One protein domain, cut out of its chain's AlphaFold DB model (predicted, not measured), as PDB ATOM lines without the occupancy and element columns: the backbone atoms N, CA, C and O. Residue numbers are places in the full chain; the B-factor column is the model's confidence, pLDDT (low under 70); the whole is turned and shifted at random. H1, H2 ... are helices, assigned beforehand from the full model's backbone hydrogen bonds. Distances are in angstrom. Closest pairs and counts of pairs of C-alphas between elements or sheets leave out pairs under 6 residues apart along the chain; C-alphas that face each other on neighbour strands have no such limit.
ATOM      1  N   LYS A 567      36.329 -27.748 -24.071       72.44
ATOM      2  CA  LYS A 567      36.095 -28.908 -24.956       72.44
ATOM      3  C   LYS A 567      34.788 -28.777 -25.738       72.44
ATOM      4  O   LYS A 567      34.752 -29.039 -26.941       72.44
ATOM      5  N   LEU A 568      33.721 -28.365 -25.058       78.00
ATOM      6  CA  LEU A 568      32.430 -28.118 -25.685       78.00
ATOM      7  C   LEU A 568      32.517 -26.980 -26.717       78.00
ATOM      8  O   LEU A 568      32.054 -27.155 -27.843       78.00
ATOM      9  N   ARG A 569      33.194 -25.868 -26.393       78.56
ATOM     10  CA  ARG A 569      33.465 -24.780 -27.352       78.56
ATOM     11  C   ARG A 569      34.176 -25.292 -28.607       78.56
ATOM     12  O   ARG A 569      33.711 -25.016 -29.708       78.56
ATOM     13  N   LEU A 570      35.227 -26.101 -28.457       74.06
ATOM     14  CA  LEU A 570      35.975 -26.657 -29.590       74.06
ATOM     15  C   LEU A 570      35.131 -27.614 -30.454       74.06
ATOM     16  O   LEU A 570      35.183 -27.548 -31.683       74.06
ATOM     17  N   LYS A 571      34.318 -28.479 -29.830       82.56
ATOM     18  CA  LYS A 571      33.369 -29.364 -30.535       82.56
ATOM     19  C   LYS A 571      32.446 -28.550 -31.444       82.56
ATOM     20  O   LYS A 571      32.320 -28.857 -32.629       82.56
ATOM     21  N   TYR A 572      31.824 -27.509 -30.899       85.38
ATOM     22  CA  TYR A 572      30.877 -26.688 -31.647       85.38
ATOM     23  C   TYR A 572      31.540 -25.751 -32.652       85.38
ATOM     24  O   TYR A 572      30.945 -25.470 -33.689       85.38
ATOM     25  N   GLU A 573      32.795 -25.365 -32.422       83.38
ATOM     26  CA  GLU A 573      33.603 -24.662 -33.415       83.38
ATOM     27  C   GLU A 573      33.805 -25.501 -34.678       83.38
ATOM     28  O   GLU A 573      33.623 -25.019 -35.796       83.38
ATOM     29  N   ASN A 574      34.125 -26.786 -34.512       78.56
ATOM     30  CA  ASN A 574      34.299 -27.703 -35.637       78.56
ATOM     31  C   ASN A 574      32.982 -27.928 -36.393       78.56
ATOM     32  O   ASN A 574      32.970 -27.954 -37.627       78.56
ATOM     33  N   ILE A 575      31.864 -28.032 -35.668       85.19
ATOM     34  CA  ILE A 575      30.523 -28.139 -36.259       85.19
ATOM     35  C   ILE A 575      30.174 -26.879 -37.058       85.19
ATOM     36  O   ILE A 575      29.659 -26.989 -38.176       85.19
ATOM     37  N   TYR A 576      30.473 -25.694 -36.520       87.88
ATOM     38  CA  TYR A 576      30.319 -24.421 -37.220       87.88
ATOM     39  C   TYR A 576      31.149 -24.407 -38.512       87.88
ATOM     40  O   TYR A 576      30.570 -24.236 -39.583       87.88
ATOM     41  N   LYS A 577      32.457 -24.700 -38.453       85.56
ATOM     42  CA  LYS A 577      33.346 -24.723 -39.633       85.56
ATOM     43  C   LYS A 577      32.846 -25.670 -40.730       85.56
ATOM     44  O   LYS A 577      32.832 -25.315 -41.909       85.56
ATOM     45  N   ALA A 578      32.407 -26.872 -40.355       83.38
ATOM     46  CA  ALA A 578      31.860 -27.844 -41.301       83.38
ATOM     47  C   ALA A 578      30.540 -27.363 -41.934       83.38
ATOM     48  O   ALA A 578      30.343 -27.502 -43.146       83.38
ATOM     49  N   SER A 579      29.651 -26.780 -41.124       85.81
ATOM     50  CA  SER A 579      28.362 -26.240 -41.581       85.81
ATOM     51  C   SER A 579      28.557 -25.057 -42.527       85.81
ATOM     52  O   SER A 579      27.920 -24.997 -43.576       85.81
ATOM     53  N   ASP A 580      29.495 -24.171 -42.204       88.31
ATOM     54  CA  ASP A 580      29.802 -22.969 -42.969       88.31
ATOM     55  C   ASP A 580      30.418 -23.275 -44.335       88.31
ATOM     56  O   ASP A 580      29.947 -22.783 -45.360       88.31
ATOM     57  N   LYS A 581      31.371 -24.214 -44.385       87.12
ATOM     58  CA  LYS A 581      31.926 -24.721 -45.649       87.12
ATOM     59  C   LYS A 581      30.842 -25.328 -46.544       87.12
ATOM     60  O   LYS A 581      30.847 -25.131 -47.762       87.12
ATOM     61  N   LYS A 582      29.903 -26.074 -45.952       87.88
ATOM     62  CA  LYS A 582      28.768 -26.668 -46.676       87.88
ATOM     63  C   LYS A 582      27.803 -25.597 -47.182       87.88
ATOM     64  O   LYS A 582      27.312 -25.739 -48.300       87.88
ATOM     65  N   LEU A 583      27.542 -24.559 -46.382       86.69
ATOM     66  CA  LEU A 583      26.719 -23.417 -46.773       86.69
ATOM     67  C   LEU A 583      27.349 -22.707 -47.972       86.69
ATOM     68  O   LEU A 583      26.714 -22.680 -49.019       86.69
ATOM     69  N   LYS A 584      28.615 -22.274 -47.858       87.81
ATOM     70  CA  LYS A 584      29.366 -21.577 -48.915       87.81
ATOM     71  C   LYS A 584      29.297 -22.308 -50.257       87.81
ATOM     72  O   LYS A 584      28.918 -21.707 -51.255       87.81
ATOM     73  N   ARG A 585      29.552 -23.624 -50.259       88.25
ATOM     74  CA  ARG A 585      29.475 -24.472 -51.465       88.25
ATOM     75  C   ARG A 585      28.062 -24.562 -52.055       88.25
ATOM     76  O   ARG A 585      27.902 -24.645 -53.262       88.25
ATOM     77  N   LYS A 586      27.018 -24.608 -51.219       87.38
ATOM     78  CA  LYS A 586      25.621 -24.689 -51.692       87.38
ATOM     79  C   LYS A 586      25.097 -23.361 -52.240       87.38
ATOM     80  O   LYS A 586      24.150 -23.367 -53.025       87.38
ATOM     81  N   SER A 587      25.657 -22.250 -51.778       86.19
ATOM     82  CA  SER A 587      25.261 -20.889 -52.144       86.19
ATOM     83  C   SER A 587      26.148 -20.250 -53.212       86.19
ATOM     84  O   SER A 587      25.950 -19.084 -53.536       86.19
ATOM     85  N   GLU A 588      27.129 -20.982 -53.736       86.00
ATOM     86  CA  GLU A 588      28.062 -20.497 -54.752       86.00
ATOM     87  C   GLU A 588      27.300 -20.037 -56.009       86.00
ATOM     88  O   GLU A 588      26.412 -20.738 -56.497       86.00
ATOM     89  N   GLY A 589      27.586 -18.817 -56.477       81.31
ATOM     90  CA  GLY A 589      26.903 -18.193 -57.618       81.31
ATOM     91  C   GLY A 589      25.462 -17.718 -57.366       81.31
ATOM     92  O   GLY A 589      24.811 -17.271 -58.306       81.31
ATOM     93  N   ARG A 590      24.934 -17.798 -56.134       90.75
ATOM     94  CA  ARG A 590      23.577 -17.321 -55.803       90.75
ATOM     95  C   ARG A 590      23.610 -15.910 -55.221       90.75
ATOM     96  O   ARG A 590      24.310 -15.681 -54.236       90.75
ATOM     97  N   ALA A 591      22.798 -15.006 -55.764       91.38
ATOM     98  CA  ALA A 591      22.571 -13.674 -55.198       91.38
ATOM     99  C   ALA A 591      21.721 -13.732 -53.914       91.38
ATOM    100  O   ALA A 591      20.970 -14.687 -53.685       91.38
ATOM    101  N   ALA A 592      21.842 -12.712 -53.066       91.00
ATOM    102  CA  ALA A 592      21.001 -12.544 -51.892       91.00
ATOM    103  C   ALA A 592      19.533 -12.354 -52.293       91.00
ATOM    104  O   ALA A 592      19.202 -11.654 -53.247       91.00
ATOM    105  N   THR A 593      18.628 -12.979 -51.546       91.00
ATOM    106  CA  THR A 593      17.189 -12.838 -51.797       91.00
ATOM    107  C   THR A 593      16.674 -11.493 -51.274       91.00
ATOM    108  O   THR A 593      17.156 -10.992 -50.255       91.00
ATOM    109  N   ALA A 594      15.641 -10.925 -51.907       88.88
ATOM    110  CA  ALA A 594      15.032  -9.667 -51.456       88.88
ATOM    111  C   ALA A 594      14.615  -9.676 -49.962       88.88
ATOM    112  O   ALA A 594      14.872  -8.684 -49.274       88.88
ATOM    113  N   PRO A 595      14.069 -10.779 -49.399       88.56
ATOM    114  CA  PRO A 595      13.814 -10.881 -47.961       88.56
ATOM    115  C   PRO A 595      15.078 -10.821 -47.094       88.56
ATOM    116  O   PRO A 595      15.041 -10.215 -46.027       88.56
ATOM    117  N   GLN A 596      16.196 -11.414 -47.532       88.75
ATOM    118  CA  GLN A 596      17.463 -11.336 -46.794       88.75
ATOM    119  C   GLN A 596      17.991  -9.904 -46.765       88.75
ATOM    120  O   GLN A 596      18.347  -9.411 -45.699       88.75
ATOM    121  N   VAL A 597      17.988  -9.218 -47.909       88.75
ATOM    122  CA  VAL A 597      18.445  -7.824 -47.995       88.75
ATOM    123  C   VAL A 597      17.562  -6.912 -47.140       88.75
ATOM    124  O   VAL A 597      18.078  -6.088 -46.385       88.75
ATOM    125  N   LYS A 598      16.234  -7.096 -47.185       88.81
ATOM    126  CA  LYS A 598      15.298  -6.370 -46.316       88.81
ATOM    127  C   LYS A 598      15.603  -6.615 -44.835       88.81
ATOM    128  O   LYS A 598      15.749  -5.659 -44.085       88.81
ATOM    129  N   MET A 599      15.784  -7.875 -44.436       87.19
ATOM    130  CA  MET A 599      16.094  -8.236 -43.051       87.19
ATOM    131  C   MET A 599      17.405  -7.610 -42.557       87.19
ATOM    132  O   MET A 599      17.476  -7.198 -41.404       87.19
ATOM    133  N   ILE A 600      18.434  -7.516 -43.404       88.38
ATOM    134  CA  ILE A 600      19.695  -6.849 -43.044       88.38
ATOM    135  C   ILE A 600      19.462  -5.359 -42.782       88.38
ATOM    136  O   ILE A 600      19.931  -4.854 -41.767       88.38
ATOM    137  N   ARG A 601      18.703  -4.669 -43.645       88.38
ATOM    138  CA  ARG A 601      18.359  -3.251 -43.433       88.38
ATOM    139  C   ARG A 601      17.563  -3.049 -42.147       88.38
ATOM    140  O   ARG A 601      17.887  -2.157 -41.369       88.38
ATOM    141  N   ASP A 602      16.567  -3.896 -41.903       87.00
ATOM    142  CA  ASP A 602      15.737  -3.828 -40.698       87.00
ATOM    143  C   ASP A 602      16.578  -4.047 -39.428       87.00
ATOM    144  O   ASP A 602      16.380  -3.359 -38.429       87.00
ATOM    145  N   LEU A 603      17.551  -4.969 -39.470       86.62
ATOM    146  CA  LEU A 603      18.483  -5.201 -38.365       86.62
ATOM    147  C   LEU A 603      19.417  -4.003 -38.146       86.62
ATOM    148  O   LEU A 603      19.539  -3.549 -37.015       86.62
ATOM    149  N   LEU A 604      20.033  -3.453 -39.197       85.50
ATOM    150  CA  LEU A 604      20.931  -2.293 -39.082       85.50
ATOM    151  C   LEU A 604      20.220  -1.039 -38.545       85.50
ATOM    152  O   LEU A 604      20.815  -0.263 -37.799       85.50
ATOM    153  N   ASN A 605      18.939  -0.867 -38.878       83.50
ATOM    154  CA  ASN A 605      18.105   0.237 -38.392       83.50
ATOM    155  C   ASN A 605      17.467  -0.037 -37.016       83.50
ATOM    156  O   ASN A 605      16.856   0.855 -36.423       83.50
ATOM    157  N   GLY A 606      17.568  -1.266 -36.505       78.44
ATOM    158  CA  GLY A 606      16.968  -1.682 -35.244       78.44
ATOM    159  C   GLY A 606      17.750  -1.191 -34.022       78.44
ATOM    160  O   GLY A 606      18.974  -1.230 -33.991       78.44
ATOM    161  N   ARG A 607      17.035  -0.802 -32.957       62.44
ATOM    162  CA  ARG A 607      17.644  -0.356 -31.683       62.44
ATOM    163  C   ARG A 607      18.320  -1.474 -30.869       62.44
ATOM    164  O   ARG A 607      18.928  -1.174 -29.851       62.44
ATOM    165  N   SER A 608      18.175  -2.745 -31.257       62.91
ATOM    166  CA  SER A 608      18.702  -3.886 -30.489       62.91
ATOM    167  C   SER A 608      20.129  -4.291 -30.860       62.91
ATOM    168  O   SER A 608      20.775  -4.964 -30.061       62.91
ATOM    169  N   VAL A 609      20.605  -3.901 -32.048       69.88
ATOM    170  CA  VAL A 609      21.886  -4.368 -32.593       69.88
ATOM    171  C   VAL A 609      23.053  -3.711 -31.866       69.88
ATOM    172  O   VAL A 609      23.072  -2.501 -31.656       69.88
ATOM    173  N   ASN A 610      24.059  -4.516 -31.522       78.25
ATOM    174  CA  ASN A 610      25.313  -4.028 -30.954       78.25
ATOM    175  C   ASN A 610      25.954  -2.959 -31.870       78.25
ATOM    176  O   ASN A 610      26.243  -3.225 -33.042       78.25
ATOM    177  N   GLN A 611      26.197  -1.768 -31.312       77.69
ATOM    178  CA  GLN A 611      26.698  -0.593 -32.028       77.69
ATOM    179  C   GLN A 611      28.046  -0.838 -32.728       77.69
ATOM    180  O   GLN A 611      28.262  -0.333 -33.831       77.69
ATOM    181  N   ASP A 612      28.917  -1.663 -32.148       79.19
ATOM    182  CA  ASP A 612      30.206  -2.030 -32.737       79.19
ATOM    183  C   ASP A 612      30.003  -2.838 -34.023       79.19
ATOM    184  O   ASP A 612      30.569  -2.513 -35.065       79.19
ATOM    185  N   LYS A 613      29.113  -3.840 -33.988       83.12
ATOM    186  CA  LYS A 613      28.791  -4.667 -35.163       83.12
ATOM    187  C   LYS A 613      28.154  -3.849 -36.275       83.12
ATOM    188  O   LYS A 613      28.440  -4.079 -37.445       83.12
ATOM    189  N   ARG A 614      27.280  -2.907 -35.917       81.94
ATOM    190  CA  ARG A 614      26.672  -1.985 -36.879       81.94
ATOM    191  C   ARG A 614      27.746  -1.134 -37.559       81.94
ATOM    192  O   ARG A 614      27.794  -1.083 -38.785       81.94
ATOM    193  N   THR A 615      28.642  -0.556 -36.762       79.62
ATOM    194  CA  THR A 615      29.745   0.286 -37.242       79.62
ATOM    195  C   THR A 615      30.689  -0.488 -38.165       79.62
ATOM    196  O   THR A 615      31.076   0.037 -39.205       79.62
ATOM    197  N   GLU A 616      31.022  -1.745 -37.841       82.50
ATOM    198  CA  GLU A 616      31.834  -2.614 -38.711       82.50
ATOM    199  C   GLU A 616      31.217  -2.780 -40.104       82.50
ATOM    200  O   GLU A 616      31.926  -2.704 -41.106       82.50
ATOM    201  N   ILE A 617      29.900  -2.988 -40.185       83.25
ATOM    202  CA  ILE A 617      29.214  -3.190 -41.466       83.25
ATOM    203  C   ILE A 617      29.109  -1.881 -42.240       83.25
ATOM    204  O   ILE A 617      29.478  -1.847 -43.412       83.25
ATOM    205  N   GLU A 618      28.665  -0.802 -41.599       81.38
ATOM    206  CA  GLU A 618      28.508   0.501 -42.254       81.38
ATOM    207  C   GLU A 618      29.849   1.029 -42.789       81.38
ATOM    208  O   GLU A 618      29.930   1.471 -43.934       81.38
ATOM    209  N   ARG A 619      30.933   0.903 -42.010       77.06
ATOM    210  CA  ARG A 619      32.275   1.361 -42.411       77.06
ATOM    211  C   ARG A 619      33.017   0.406 -43.342       77.06
ATOM    212  O   ARG A 619      34.009   0.803 -43.947       77.06
ATOM    213  N   SER A 620      32.565  -0.840 -43.484       75.25
ATOM    214  CA  SER A 620      33.166  -1.777 -44.444       75.25
ATOM    215  C   SER A 620      32.894  -1.408 -45.908       75.25
ATOM    216  O   SER A 620      33.581  -1.921 -46.789       75.25
ATOM    217  N   GLY A 621      31.926  -0.517 -46.172       73.00
ATOM    218  CA  GLY A 621      31.585  -0.066 -47.525       73.00
ATOM    219  C   GLY A 621      30.898  -1.136 -48.380       73.00
ATOM    220  O   GLY A 621      30.923  -1.053 -49.605       73.00
ATOM    221  N   ILE A 622      30.314  -2.162 -47.752       82.38
ATOM    222  CA  ILE A 622      29.635  -3.254 -48.452       82.38
ATOM    223  C   ILE A 622      28.339  -2.748 -49.089       82.38
ATOM    224  O   ILE A 622      27.429  -2.277 -48.405       82.38
ATOM    225  N   ASP A 623      28.219  -2.936 -50.400       83.25
ATOM    226  CA  ASP A 623      26.978  -2.700 -51.123       83.25
ATOM    227  C   ASP A 623      25.970  -3.829 -50.853       83.25
ATOM    228  O   ASP A 623      26.083  -4.947 -51.362       83.25
ATOM    229  N   LEU A 624      24.944  -3.515 -50.056       82.94
ATOM    230  CA  LEU A 624      23.881  -4.451 -49.681       82.94
ATOM    231  C   LEU A 624      23.074  -4.979 -50.880       82.94
ATOM    232  O   LEU A 624      22.384  -5.989 -50.736       82.94
ATOM    233  N   SER A 625      23.116  -4.305 -52.036       77.81
ATOM    234  CA  SER A 625      22.377  -4.707 -53.239       77.81
ATOM    235  C   SER A 625      23.077  -5.801 -54.054       77.81
ATOM    236  O   SER A 625      22.400  -6.554 -54.752       77.81
ATOM    237  N   ASN A 626      24.394  -5.960 -53.889       86.94
ATOM    238  CA  ASN A 626      25.231  -6.896 -54.645       86.94
ATOM    239  C   ASN A 626      25.735  -8.089 -53.811       86.94
ATOM    240  O   ASN A 626      26.660  -8.796 -54.209       86.94
ATOM    241  N   LEU A 627      25.119  -8.341 -52.655       89.56
ATOM    242  CA  LEU A 627      25.489  -9.459 -51.789       89.56
ATOM    243  C   LEU A 627      25.164 -10.816 -52.422       89.56
ATOM    244  O   LEU A 627      24.081 -11.034 -52.971       89.56
ATOM    245  N   SER A 628      26.053 -11.788 -52.232       90.69
ATOM    246  CA  SER A 628      25.727 -13.198 -52.428       90.69
ATOM    247  C   SER A 628      24.818 -13.721 -51.310       90.69
ATOM    248  O   SER A 628      24.766 -13.200 -50.191       90.69
ATOM    249  N   PHE A 629      24.125 -14.826 -51.580       91.00
ATOM    250  CA  PHE A 629      23.293 -15.522 -50.597       91.00
ATOM    251  C   PHE A 629      24.091 -15.914 -49.346       91.00
ATOM    252  O   PHE A 629      23.575 -15.846 -48.228       91.00
ATOM    253  N   TYR A 630      25.348 -16.328 -49.540       91.00
ATOM    254  CA  TYR A 630      26.269 -16.675 -48.461       91.00
ATOM    255  C   TYR A 630      26.544 -15.472 -47.558       91.00
ATOM    256  O   TYR A 630      26.354 -15.554 -46.345       91.00
ATOM    257  N   GLU A 631      26.959 -14.353 -48.153       89.62
ATOM    258  CA  GLU A 631      27.333 -13.142 -47.420       89.62
ATOM    259  C   GLU A 631      26.139 -12.575 -46.658       89.62
ATOM    260  O   GLU A 631      26.246 -12.303 -45.461       89.62
ATOM    261  N   ALA A 632      24.970 -12.512 -47.300       89.69
ATOM    262  CA  ALA A 632      23.747 -12.069 -46.648       89.69
ATOM    263  C   ALA A 632      23.376 -12.962 -45.450       89.69
ATOM    264  O   ALA A 632      23.056 -12.460 -44.373       89.69
ATOM    265  N   HIS A 633      23.478 -14.289 -45.584       89.62
ATOM    266  CA  HIS A 633      23.232 -15.211 -44.470       89.62
ATOM    267  C   HIS A 633      24.223 -15.000 -43.310       89.62
ATOM    268  O   HIS A 633      23.833 -15.038 -42.140       89.62
ATOM    269  N   ARG A 634      25.505 -14.768 -43.616       90.44
ATOM    270  CA  ARG A 634      26.547 -14.500 -42.614       90.44
ATOM    271  C   ARG A 634      26.314 -13.190 -41.870       90.44
ATOM    272  O   ARG A 634      26.408 -13.188 -40.644       90.44
ATOM    273  N   ILE A 635      25.968 -12.122 -42.588       89.12
ATOM    274  CA  ILE A 635      25.642 -10.815 -42.004       89.12
ATOM    275  C   ILE A 635      24.437 -10.937 -41.065       89.12
ATOM    276  O   ILE A 635      24.513 -10.513 -39.914       89.12
ATOM    277  N   ILE A 636      23.357 -11.594 -41.508       88.06
ATOM    278  CA  ILE A 636      22.160 -11.804 -40.678       88.06
ATOM    279  C   ILE A 636      22.514 -12.567 -39.397       88.06
ATOM    280  O   ILE A 636      22.114 -12.160 -38.311       88.06
ATOM    281  N   GLY A 637      23.277 -13.662 -39.499       86.69
ATOM    282  CA  GLY A 637      23.697 -14.444 -38.331       86.69
ATOM    283  C   GLY A 637      24.551 -13.652 -37.334       86.69
ATOM    284  O   GLY A 637      24.433 -13.862 -36.128       86.69
ATOM    285  N   TYR A 638      25.372 -12.724 -37.830       87.62
ATOM    286  CA  TYR A 638      26.244 -11.882 -37.013       87.62
ATOM    287  C   TYR A 638      25.488 -10.759 -36.284       87.62
ATOM    288  O   TYR A 638      25.736 -10.525 -35.094       87.62
ATOM    289  N   LEU A 639      24.547 -10.110 -36.983       85.62
ATOM    290  CA  LEU A 639      23.744  -8.992 -36.480       85.62
ATOM    291  C   LEU A 639      22.605  -9.413 -35.551       85.62
ATOM    292  O   LEU A 639      22.186  -8.636 -34.704       85.62
ATOM    293  N   LYS A 640      22.062 -10.623 -35.709       84.50
ATOM    294  CA  LYS A 640      20.850 -11.035 -34.994       84.50
ATOM    295  C   LYS A 640      21.090 -11.148 -33.482       84.50
ATOM    296  O   LYS A 640      21.948 -11.916 -33.039       84.50
ATOM    297  N   ASP A 641      20.288 -10.442 -32.681       78.31
ATOM    298  CA  ASP A 641      20.453 -10.418 -31.219       78.31
ATOM    299  C   ASP A 641      19.825 -11.606 -30.502       78.31
ATOM    300  O   ASP A 641      20.460 -12.189 -29.627       78.31
ATOM    301  N   GLY A 642      18.645 -12.034 -30.950       78.44
ATOM    302  CA  GLY A 642      17.910 -13.159 -30.379       78.44
ATOM    303  C   GLY A 642      17.185 -13.992 -31.432       78.44
ATOM    304  O   GLY A 642      16.994 -13.576 -32.581       78.44
ATOM    305  N   PHE A 643      16.765 -15.192 -31.042       82.81
ATOM    306  CA  PHE A 643      15.959 -16.073 -31.880       82.81
ATOM    307  C   PHE A 643      14.464 -15.892 -31.587       82.81
ATOM    308  O   PHE A 643      14.051 -15.899 -30.433       82.81
ATOM    309  N   LYS A 644      13.648 -15.758 -32.638       78.62
ATOM    310  CA  LYS A 644      12.180 -15.770 -32.555       78.62
ATOM    311  C   LYS A 644      11.654 -16.949 -33.368       78.62
ATOM    312  O   LYS A 644      12.026 -17.090 -34.536       78.62
ATOM    313  N   ALA A 645      10.822 -17.781 -32.745       68.94
ATOM    314  CA  ALA A 645      10.155 -18.894 -33.409       68.94
ATOM    315  C   ALA A 645       9.062 -18.388 -34.365       68.94
ATOM    316  O   ALA A 645       8.516 -17.299 -34.194       68.94
ATOM    317  N   SER A 646       8.766 -19.170 -35.402       65.06
ATOM    318  CA  SER A 646       7.710 -18.861 -36.367       65.06
ATOM    319  C   SER A 646       6.368 -19.377 -35.844       65.06
ATOM    320  O   SER A 646       6.236 -20.572 -35.622       65.06
ATOM    321  N   ASN A 647       5.348 -18.521 -35.743       55.81
ATOM    322  CA  ASN A 647       4.007 -18.887 -35.248       55.81
ATOM    323  C   ASN A 647       3.142 -19.679 -36.258       55.81
ATOM    324  O   ASN A 647       1.919 -19.731 -36.124       55.81
ATOM    325  N   LYS A 648       3.733 -20.266 -37.306       57.53
ATOM    326  CA  LYS A 648       2.975 -21.011 -38.324       57.53
ATOM    327  C   LYS A 648       2.610 -22.401 -37.793       57.53
ATOM    328  O   LYS A 648       3.492 -23.229 -37.595       57.53
ATOM    329  N   LYS A 649       1.310 -22.642 -37.586       48.97
ATOM    330  CA  LYS A 649       0.725 -23.947 -37.239       48.97
ATOM    331  C   LYS A 649       0.717 -24.861 -38.472       48.97
ATOM    332  O   LYS A 649      -0.261 -24.890 -39.208       48.97
ATOM    333  N   GLU A 650       1.801 -25.586 -38.709       57.16
ATOM    334  CA  GLU A 650       1.825 -26.747 -39.617       57.16
ATOM    335  C   GLU A 650       2.122 -28.011 -38.802       57.16
ATOM    336  O   GLU A 650       2.536 -27.901 -37.655       57.16
ATOM    337  N   VAL A 651       1.876 -29.207 -39.344       54.94
ATOM    338  CA  VAL A 651       2.094 -30.484 -38.638       54.94
ATOM    339  C   VAL A 651       3.568 -30.603 -38.224       54.94
ATOM    340  O   VAL A 651       4.462 -30.646 -39.067       54.94
ATOM    341  N   LEU A 652       3.820 -30.600 -36.912       64.81
ATOM    342  CA  LEU A 652       5.155 -30.455 -36.335       64.81
ATOM    343  C   LEU A 652       5.788 -31.828 -36.069       64.81
ATOM    344  O   LEU A 652       5.413 -32.522 -35.122       64.81
ATOM    345  N   GLU A 653       6.782 -32.213 -36.871       77.25
ATOM    346  CA  GLU A 653       7.669 -33.331 -36.531       77.25
ATOM    347  C   GLU A 653       8.427 -33.031 -35.229       77.25
ATOM    348  O   GLU A 653       8.996 -31.943 -35.057       77.25
ATOM    349  N   LYS A 654       8.458 -34.005 -34.311       81.00
ATOM    350  CA  LYS A 654       9.203 -33.882 -33.054       81.00
ATOM    351  C   LYS A 654      10.716 -33.973 -33.307       81.00
ATOM    352  O   LYS A 654      11.150 -34.830 -34.079       81.00
ATOM    353  N   PRO A 655      11.540 -33.144 -32.644       83.31
ATOM    354  CA  PRO A 655      12.985 -33.205 -32.797       83.31
ATOM    355  C   PRO A 655      13.575 -34.483 -32.192       83.31
ATOM    356  O   PRO A 655      13.069 -35.032 -31.215       83.31
ATOM    357  N   THR A 656      14.705 -34.933 -32.737       86.88
ATOM    358  CA  THR A 656      15.433 -36.082 -32.180       86.88
ATOM    359  C   THR A 656      16.099 -35.734 -30.845       86.88
ATOM    360  O   THR A 656      16.569 -34.611 -30.642       86.88
ATOM    361  N   ALA A 657      16.233 -36.721 -29.952       85.75
ATOM    362  CA  ALA A 657      16.896 -36.550 -28.652       85.75
ATOM    363  C   ALA A 657      18.327 -35.985 -28.774       85.75
ATOM    364  O   ALA A 657      18.758 -35.163 -27.963       85.75
ATOM    365  N   ASN A 658      19.049 -36.367 -29.834       86.81
ATOM    366  CA  ASN A 658      20.386 -35.849 -30.125       86.81
ATOM    367  C   ASN A 658      20.376 -34.350 -30.443       86.81
ATOM    368  O   ASN A 658      21.230 -33.619 -29.941       86.81
ATOM    369  N   LEU A 659      19.410 -33.883 -31.240       85.69
ATOM    370  CA  LEU A 659      19.287 -32.472 -31.597       85.69
ATOM    371  C   LEU A 659      18.898 -31.615 -30.383       85.69
ATOM    372  O   LEU A 659      19.448 -30.530 -30.200       85.69
ATOM    373  N   ILE A 660      18.014 -32.124 -29.518       87.25
ATOM    374  CA  ILE A 660      17.635 -31.473 -28.251       87.25
ATOM    375  C   ILE A 660      18.864 -31.292 -27.357       87.25
ATOM    376  O   ILE A 660      19.142 -30.188 -26.878       87.25
ATOM    377  N   LYS A 661      19.654 -32.359 -27.180       89.31
ATOM    378  CA  LYS A 661      20.902 -32.311 -26.410       89.31
ATOM    379  C   LYS A 661      21.900 -31.316 -27.004       89.31
ATOM    380  O   LYS A 661      22.483 -30.526 -26.265       89.31
ATOM    381  N   GLU A 662      22.081 -31.333 -28.324       88.88
ATOM    382  CA  GLU A 662      23.011 -30.447 -29.028       88.88
ATOM    383  C   GLU A 662      22.666 -28.966 -28.819       88.88
ATOM    384  O   GLU A 662      23.525 -28.169 -28.442       88.88
ATOM    385  N   VAL A 663      21.399 -28.600 -29.021       88.38
ATOM    386  CA  VAL A 663      20.931 -27.217 -28.856       88.38
ATOM    387  C   VAL A 663      20.987 -26.781 -27.395       88.38
ATOM    388  O   VAL A 663      21.350 -25.640 -27.125       88.38
ATOM    389  N   SER A 664      20.710 -27.674 -26.442       87.38
ATOM    390  CA  SER A 664      20.840 -27.374 -25.011       87.38
ATOM    391  C   SER A 664      22.295 -27.085 -24.607       87.38
ATOM    392  O   SER A 664      22.580 -26.075 -23.955       87.38
ATOM    393  N   GLU A 665      23.246 -27.908 -25.067       88.81
ATOM    394  CA  GLU A 665      24.683 -27.678 -24.860       88.81
ATOM    395  C   GLU A 665      25.149 -26.362 -25.514       88.81
ATOM    396  O   GLU A 665      25.841 -25.568 -24.872       88.81
ATOM    397  N   LEU A 666      24.741 -26.095 -26.761       87.00
ATOM    398  CA  LEU A 666      25.050 -24.850 -27.480       87.00
ATOM    399  C   LEU A 666      24.498 -23.613 -26.767       87.00
ATOM    400  O   LEU A 666      25.235 -22.645 -26.573       87.00
ATOM    401  N   SER A 667      23.235 -23.654 -26.340       87.38
ATOM    402  CA  SER A 667      22.595 -22.588 -25.566       87.38
ATOM    403  C   SER A 667      23.379 -22.284 -24.298       87.38
ATOM    404  O   SER A 667      23.656 -21.120 -24.019       87.38
ATOM    405  N   LYS A 668      23.821 -23.315 -23.566       85.19
ATOM    406  CA  LYS A 668      24.642 -23.138 -22.361       85.19
ATOM    407  C   LYS A 668      25.955 -22.406 -22.664       85.19
ATOM    408  O   LYS A 668      26.275 -21.433 -21.990       85.19
ATOM    409  N   ILE A 669      26.698 -22.841 -23.682       83.44
ATOM    410  CA  ILE A 669      28.014 -22.270 -24.039       83.44
ATOM    411  C   ILE A 669      27.900 -20.826 -24.529       83.44
ATOM    412  O   ILE A 669      28.808 -20.021 -24.320       83.44
ATOM    413  N   ARG A 670      26.792 -20.508 -25.204       82.88
ATOM    414  CA  ARG A 670      26.503 -19.178 -25.747       82.88
ATOM    415  C   ARG A 670      25.829 -18.238 -24.744       82.88
ATOM    416  O   ARG A 670      25.523 -17.116 -25.121       82.88
ATOM    417  N   GLY A 671      25.601 -18.670 -23.501       82.88
ATOM    418  CA  GLY A 671      24.987 -17.838 -22.459       82.88
ATOM    419  C   GLY A 671      23.457 -17.737 -22.529       82.88
ATOM    420  O   GLY A 671      22.875 -16.928 -21.826       82.88
ATOM    421  N   TYR A 672      22.792 -18.580 -23.322       82.00
ATOM    422  CA  TYR A 672      21.327 -18.654 -23.460       82.00
ATOM    423  C   TYR A 672      20.721 -19.820 -22.658       82.00
ATOM    424  O   TYR A 672      19.697 -20.392 -23.042       82.00
ATOM    425  N   LYS A 673      21.369 -20.250 -21.568       80.88
ATOM    426  CA  LYS A 673      20.890 -21.376 -20.751       80.88
ATOM    427  C   LYS A 673      19.484 -21.065 -20.216       80.88
ATOM    428  O   LYS A 673      19.312 -20.091 -19.497       80.88
ATOM    429  N   GLY A 674      18.501 -21.900 -20.555       76.75
ATOM    430  CA  GLY A 674      17.108 -21.725 -20.121       76.75
ATOM    431  C   GLY A 674      16.329 -20.620 -20.847       76.75
ATOM    432  O   GLY A 674      15.154 -20.443 -20.561       76.75
ATOM    433  N   ALA A 675      16.938 -19.909 -21.805       79.88
ATOM    434  CA  ALA A 675      16.266 -18.845 -22.562       79.88
ATOM    435  C   ALA A 675      15.281 -19.372 -23.624       79.88
ATOM    436  O   ALA A 675      14.436 -18.630 -24.118       79.88
ATOM    437  N   TYR A 676      15.411 -20.646 -23.998       82.88
ATOM    438  CA  TYR A 676      14.598 -21.305 -25.013       82.88
ATOM    439  C   TYR A 676      14.076 -22.626 -24.453       82.88
ATOM    440  O   TYR A 676      14.863 -23.431 -23.949       82.88
ATOM    441  N   ASP A 677      12.773 -22.868 -24.578       80.38
ATOM    442  CA  ASP A 677      12.173 -24.159 -24.250       80.38
ATOM    443  C   ASP A 677      12.405 -25.154 -25.397       80.38
ATOM    444  O   ASP A 677      11.609 -25.302 -26.319       80.38
ATOM    445  N   VAL A 678      13.568 -25.802 -25.363       78.50
ATOM    446  CA  VAL A 678      14.052 -26.718 -26.408       78.50
ATOM    447  C   VAL A 678      13.178 -27.981 -26.523       78.50
ATOM    448  O   VAL A 678      13.163 -28.621 -27.572       78.50
ATOM    449  N   GLY A 679      12.462 -28.356 -25.455       72.31
ATOM    450  CA  GLY A 679      11.663 -29.584 -25.392       72.31
ATOM    451  C   GLY A 679      10.304 -29.480 -26.082       72.31
ATOM    452  O   GLY A 679       9.770 -30.500 -26.516       72.31
ATOM    453  N   SER A 680       9.760 -28.269 -26.217       76.00
ATOM    454  CA  SER A 680       8.446 -28.033 -26.833       76.00
ATOM    455  C   SER A 680       8.508 -27.588 -28.301       76.00
ATOM    456  O   SER A 680       7.471 -27.477 -28.953       76.00
ATOM    457  N   MET A 681       9.708 -27.348 -28.843       83.06
ATOM    458  CA  MET A 681       9.901 -26.890 -30.225       83.06
ATOM    459  C   MET A 681       9.734 -28.008 -31.256       83.06
ATOM    460  O   MET A 681      10.099 -29.157 -31.023       83.06
ATOM    461  N   ASP A 682       9.274 -27.646 -32.452       86.06
ATOM    462  CA  ASP A 682       9.284 -28.531 -33.613       86.06
ATOM    463  C   ASP A 682      10.677 -28.667 -34.252       86.06
ATOM    464  O   ASP A 682      11.579 -27.848 -34.034       86.06
ATOM    465  N   MET A 683      10.848 -29.690 -35.093       85.12
ATOM    466  CA  MET A 683      12.114 -29.987 -35.769       85.12
ATOM    467  C   MET A 683      12.662 -28.806 -36.590       85.12
ATOM    468  O   MET A 683      13.865 -28.528 -36.559       85.12
ATOM    469  N   LYS A 684      11.810 -28.069 -37.313       83.62
ATOM    470  CA  LYS A 684      12.224 -26.954 -38.181       83.62
ATOM    471  C   LYS A 684      12.673 -25.754 -37.350       83.62
ATOM    472  O   LYS A 684      13.718 -25.162 -37.635       83.62
ATOM    473  N   THR A 685      11.937 -25.423 -36.293       85.12
ATOM    474  CA  THR A 685      12.303 -24.383 -35.324       85.12
ATOM    475  C   THR A 685      13.606 -24.737 -34.608       85.12
ATOM    476  O   THR A 685      14.487 -23.882 -34.500       85.12
ATOM    477  N   MET A 686      13.800 -26.007 -34.241       86.56
ATOM    478  CA  MET A 686      15.041 -26.507 -33.640       86.56
ATOM    479  C   MET A 686      16.258 -26.384 -34.558       86.56
ATOM    480  O   MET A 686      17.319 -25.926 -34.123       86.56
ATOM    481  N   ILE A 687      16.130 -26.735 -35.842       86.12
ATOM    482  CA  ILE A 687      17.208 -26.559 -36.830       86.12
ATOM    483  C   ILE A 687      17.565 -25.074 -36.988       86.12
ATOM    484  O   ILE A 687      18.747 -24.717 -37.072       86.12
ATOM    485  N   ASN A 688      16.563 -24.195 -37.000       85.75
ATOM    486  CA  ASN A 688      16.776 -22.757 -37.127       85.75
ATOM    487  C   ASN A 688      17.442 -22.161 -35.875       85.75
ATOM    488  O   ASN A 688      18.358 -21.347 -36.011       85.75
ATOM    489  N   LEU A 689      17.046 -22.596 -34.674       87.94
ATOM    490  CA  LEU A 689      17.679 -22.198 -33.414       87.94
ATOM    491  C   LEU A 689      19.130 -22.691 -33.345       87.94
ATOM    492  O   LEU A 689      20.033 -21.909 -33.052       87.94
ATOM    493  N   ARG A 690      19.379 -23.957 -33.703       90.19
ATOM    494  CA  ARG A 690      20.735 -24.514 -33.825       90.19
ATOM    495  C   ARG A 690      21.598 -23.674 -34.763       90.19
ATOM    496  O   ARG A 690      22.732 -23.341 -34.431       90.19
ATOM    497  N   THR A 691      21.059 -23.321 -35.928       86.94
ATOM    498  CA  THR A 691      21.760 -22.488 -36.912       86.94
ATOM    499  C   THR A 691      22.054 -21.107 -36.330       86.94
ATOM    500  O   THR A 691      23.194 -20.663 -36.372       86.94
ATOM    501  N   PHE A 692      21.087 -20.456 -35.687       88.19
ATOM    502  CA  PHE A 692      21.328 -19.188 -34.998       88.19
ATOM    503  C   PHE A 692      22.466 -19.290 -33.967       88.19
ATOM    504  O   PHE A 692      23.416 -18.519 -34.044       88.19
ATOM    505  N   LEU A 693      22.436 -20.275 -33.063       89.00
ATOM    506  CA  LEU A 693      23.444 -20.442 -32.005       89.00
ATOM    507  C   LEU A 693      24.856 -20.739 -32.543       89.00
ATOM    508  O   LEU A 693      25.855 -20.334 -31.939       89.00
ATOM    509  N   LEU A 694      24.959 -21.437 -33.679       87.94
ATOM    510  CA  LEU A 694      26.244 -21.704 -34.332       87.94
ATOM    511  C   LEU A 694      26.859 -20.431 -34.921       87.94
ATOM    512  O   LEU A 694      28.054 -20.201 -34.743       87.94
ATOM    513  N   TYR A 695      26.048 -19.603 -35.584       87.69
ATOM    514  CA  TYR A 695      26.505 -18.407 -36.301       87.69
ATOM    515  C   TYR A 695      26.520 -17.132 -35.446       87.69
ATOM    516  O   TYR A 695      27.171 -16.157 -35.818       87.69
ATOM    517  N   LYS A 696      25.855 -17.138 -34.288       84.19
ATOM    518  CA  LYS A 696      25.839 -16.015 -33.351       84.19
ATOM    519  C   LYS A 696      27.269 -15.614 -32.966       84.19
ATOM    520  O   LYS A 696      28.103 -16.462 -32.630       84.19
ATOM    521  N   ASP A 697      27.547 -14.315 -33.057       77.62
ATOM    522  CA  ASP A 697      28.851 -13.689 -32.777       77.62
ATOM    523  C   ASP A 697      30.013 -14.218 -33.636       77.62
ATOM    524  O   ASP A 697      31.181 -13.995 -33.328       77.62
ATOM    525  N   LYS A 698      29.716 -14.920 -34.740       85.31
ATOM    526  CA  LYS A 698      30.719 -15.341 -35.721       85.31
ATOM    527  C   LYS A 698      30.879 -14.275 -36.790       85.31
ATOM    528  O   LYS A 698      30.191 -14.295 -37.814       85.31
ATOM    529  N   ARG A 699      31.825 -13.374 -36.534       83.94
ATOM    530  CA  ARG A 699      32.245 -12.309 -37.445       83.94
ATOM    531  C   ARG A 699      32.511 -12.858 -38.860       83.94
ATOM    532  O   ARG A 699      33.249 -13.838 -38.992       83.94
ATOM    533  N   PRO A 700      31.863 -12.323 -39.907       85.00
ATOM    534  CA  PRO A 700      32.118 -12.733 -41.285       85.00
ATOM    535  C   PRO A 700      33.507 -12.284 -41.763       85.00
ATOM    536  O   PRO A 700      33.894 -11.144 -41.537       85.00
ATOM    537  N   GLU A 701      34.232 -13.169 -42.451       78.25
ATOM    538  CA  GLU A 701      35.631 -12.945 -42.873       78.25
ATOM    539  C   GLU A 701      35.812 -11.774 -43.853       78.25
ATOM    540  O   GLU A 701      36.884 -11.189 -43.912       78.25
ATOM    541  N   PHE A 702      34.781 -11.439 -44.629       77.81
ATOM    542  CA  PHE A 702      34.824 -10.384 -45.652       77.81
ATOM    543  C   PHE A 702      34.505  -8.984 -45.107       77.81
ATOM    544  O   PHE A 702      34.583  -8.002 -45.839       77.81
ATOM    545  N   ILE A 703      34.113  -8.880 -43.839       78.50
ATOM    546  CA  ILE A 703      33.926  -7.592 -43.170       78.50
ATOM    547  C   ILE A 703      35.297  -7.197 -42.618       78.50
ATOM    548  O   ILE A 703      36.037  -8.069 -42.162       78.50
ATOM    549  N   LYS A 704      35.655  -5.909 -42.633       70.19
ATOM    550  CA  LYS A 704      36.879  -5.411 -41.974       70.19
ATOM    551  C   LYS A 704      36.659  -5.275 -40.470       70.19
ATOM    552  O   LYS A 704      35.569  -4.879 -40.053       70.19
ATOM    553  N   SER A 705      37.615  -5.694 -39.644       70.94
ATOM    554  CA  SER A 705      37.476  -5.617 -38.183       70.94
ATOM    555  C   SER A 705      37.594  -4.174 -37.732       70.94
ATOM    556  O   SER A 705      38.137  -3.335 -38.451       70.94
TER     557      SER A 705
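What this domain is: This is residues 567 to 705 of the 843 residues of the protein "Relaxase/Mobilisation nuclease domain-containing protein" of Butyrivibrio sp. ob235 (UniProt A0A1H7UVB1). Two small groups of helices meet at a corner, and the long helix H1 runs past both along one side. In one group H2 and H4 are side by side, with the short H3 folded back next to H4; in the other H5 and H6 are side by side, and the end of H6 meets H4 about at right angles. The link from H4 to H5, residues 640 to 656, swings wide on its way from one group to the other. The printed part has 139 residues with six named helices, H1 to H6 in order, and no named strand; its class is all helix. It is compact, with a radius of gyration of the C-alphas of 15.6 A and spans of 43 by 37 by 33 A.

How they stand to each other: The helices are H1, residues 567 to 586; H2, 594 to 604; H3, 611 to 619; H4, 629 to 639; H5, 657 to 669; and H6, 683 to 695. H1 touches H5 with residues 568 to 572 alone, the closest C-alphas, of Arg 569 and Ile 669, being 6.9 A apart. H1 touches H6 with residues 572 to 576 alone, about perpendicular at 76 degrees; the closest C-alphas, of Tyr 576 and Leu 694, are 5.7 A apart. H1 and H4 are close but not clearly touching, with the C-alphas of Lys 584 and Tyr 630 closest at 5.8 A. H2 touches H4 at a shallow tilt of 25 degrees, the same way, closest at the C-alphas of Ile 600 and Ile 636, 6.0 A apart. H3 and H4 form a helical hairpin and only just touch, with 3 pairs of C-alphas within 8 A, the closest being those of Lys 613 and Leu 639 at 6.8 A. H5 touches H6 at a shallow tilt of 32 degrees, the same way, with the C-alphas of Val 663 and Arg 690 closest at 5.7 A. H6 touches H4 with residues 692 to 695 alone, about perpendicular at 77 degrees; the closest C-alphas, of Tyr 695 and Gly 637, are 5.3 A apart. H2 and H3 are both apart from H5 and H6. In H1, H2, H3, H4, H5 and H6 every O i to N i+4 pair is within hydrogen-bond range.

Where its parts are: H1 begins at C-alpha 567, at (36.095, -28.908, -24.956), and is 29.0 A long from first to last C-alpha. H2 measures 15.6 A, H3 11.9 A, H4 15.6 A and H5 18.7 A. H4 begins at C-alpha 629, at (23.293, -15.522, -50.597). H6 is 18.5 A long and ends at C-alpha 695, at (26.505, -18.407, -36.301).

The domain as a whole: The two C-alphas farthest apart, those of Arg 619 and Val 651, are 44.0 A apart. The printed part has no cut. The links H4 to H5, 17 residues, and H5 to H6, 13 residues, are long. The mean pLDDT of the printed part is 82.3; residues 607 to 609 and 645 to 652 are under 70.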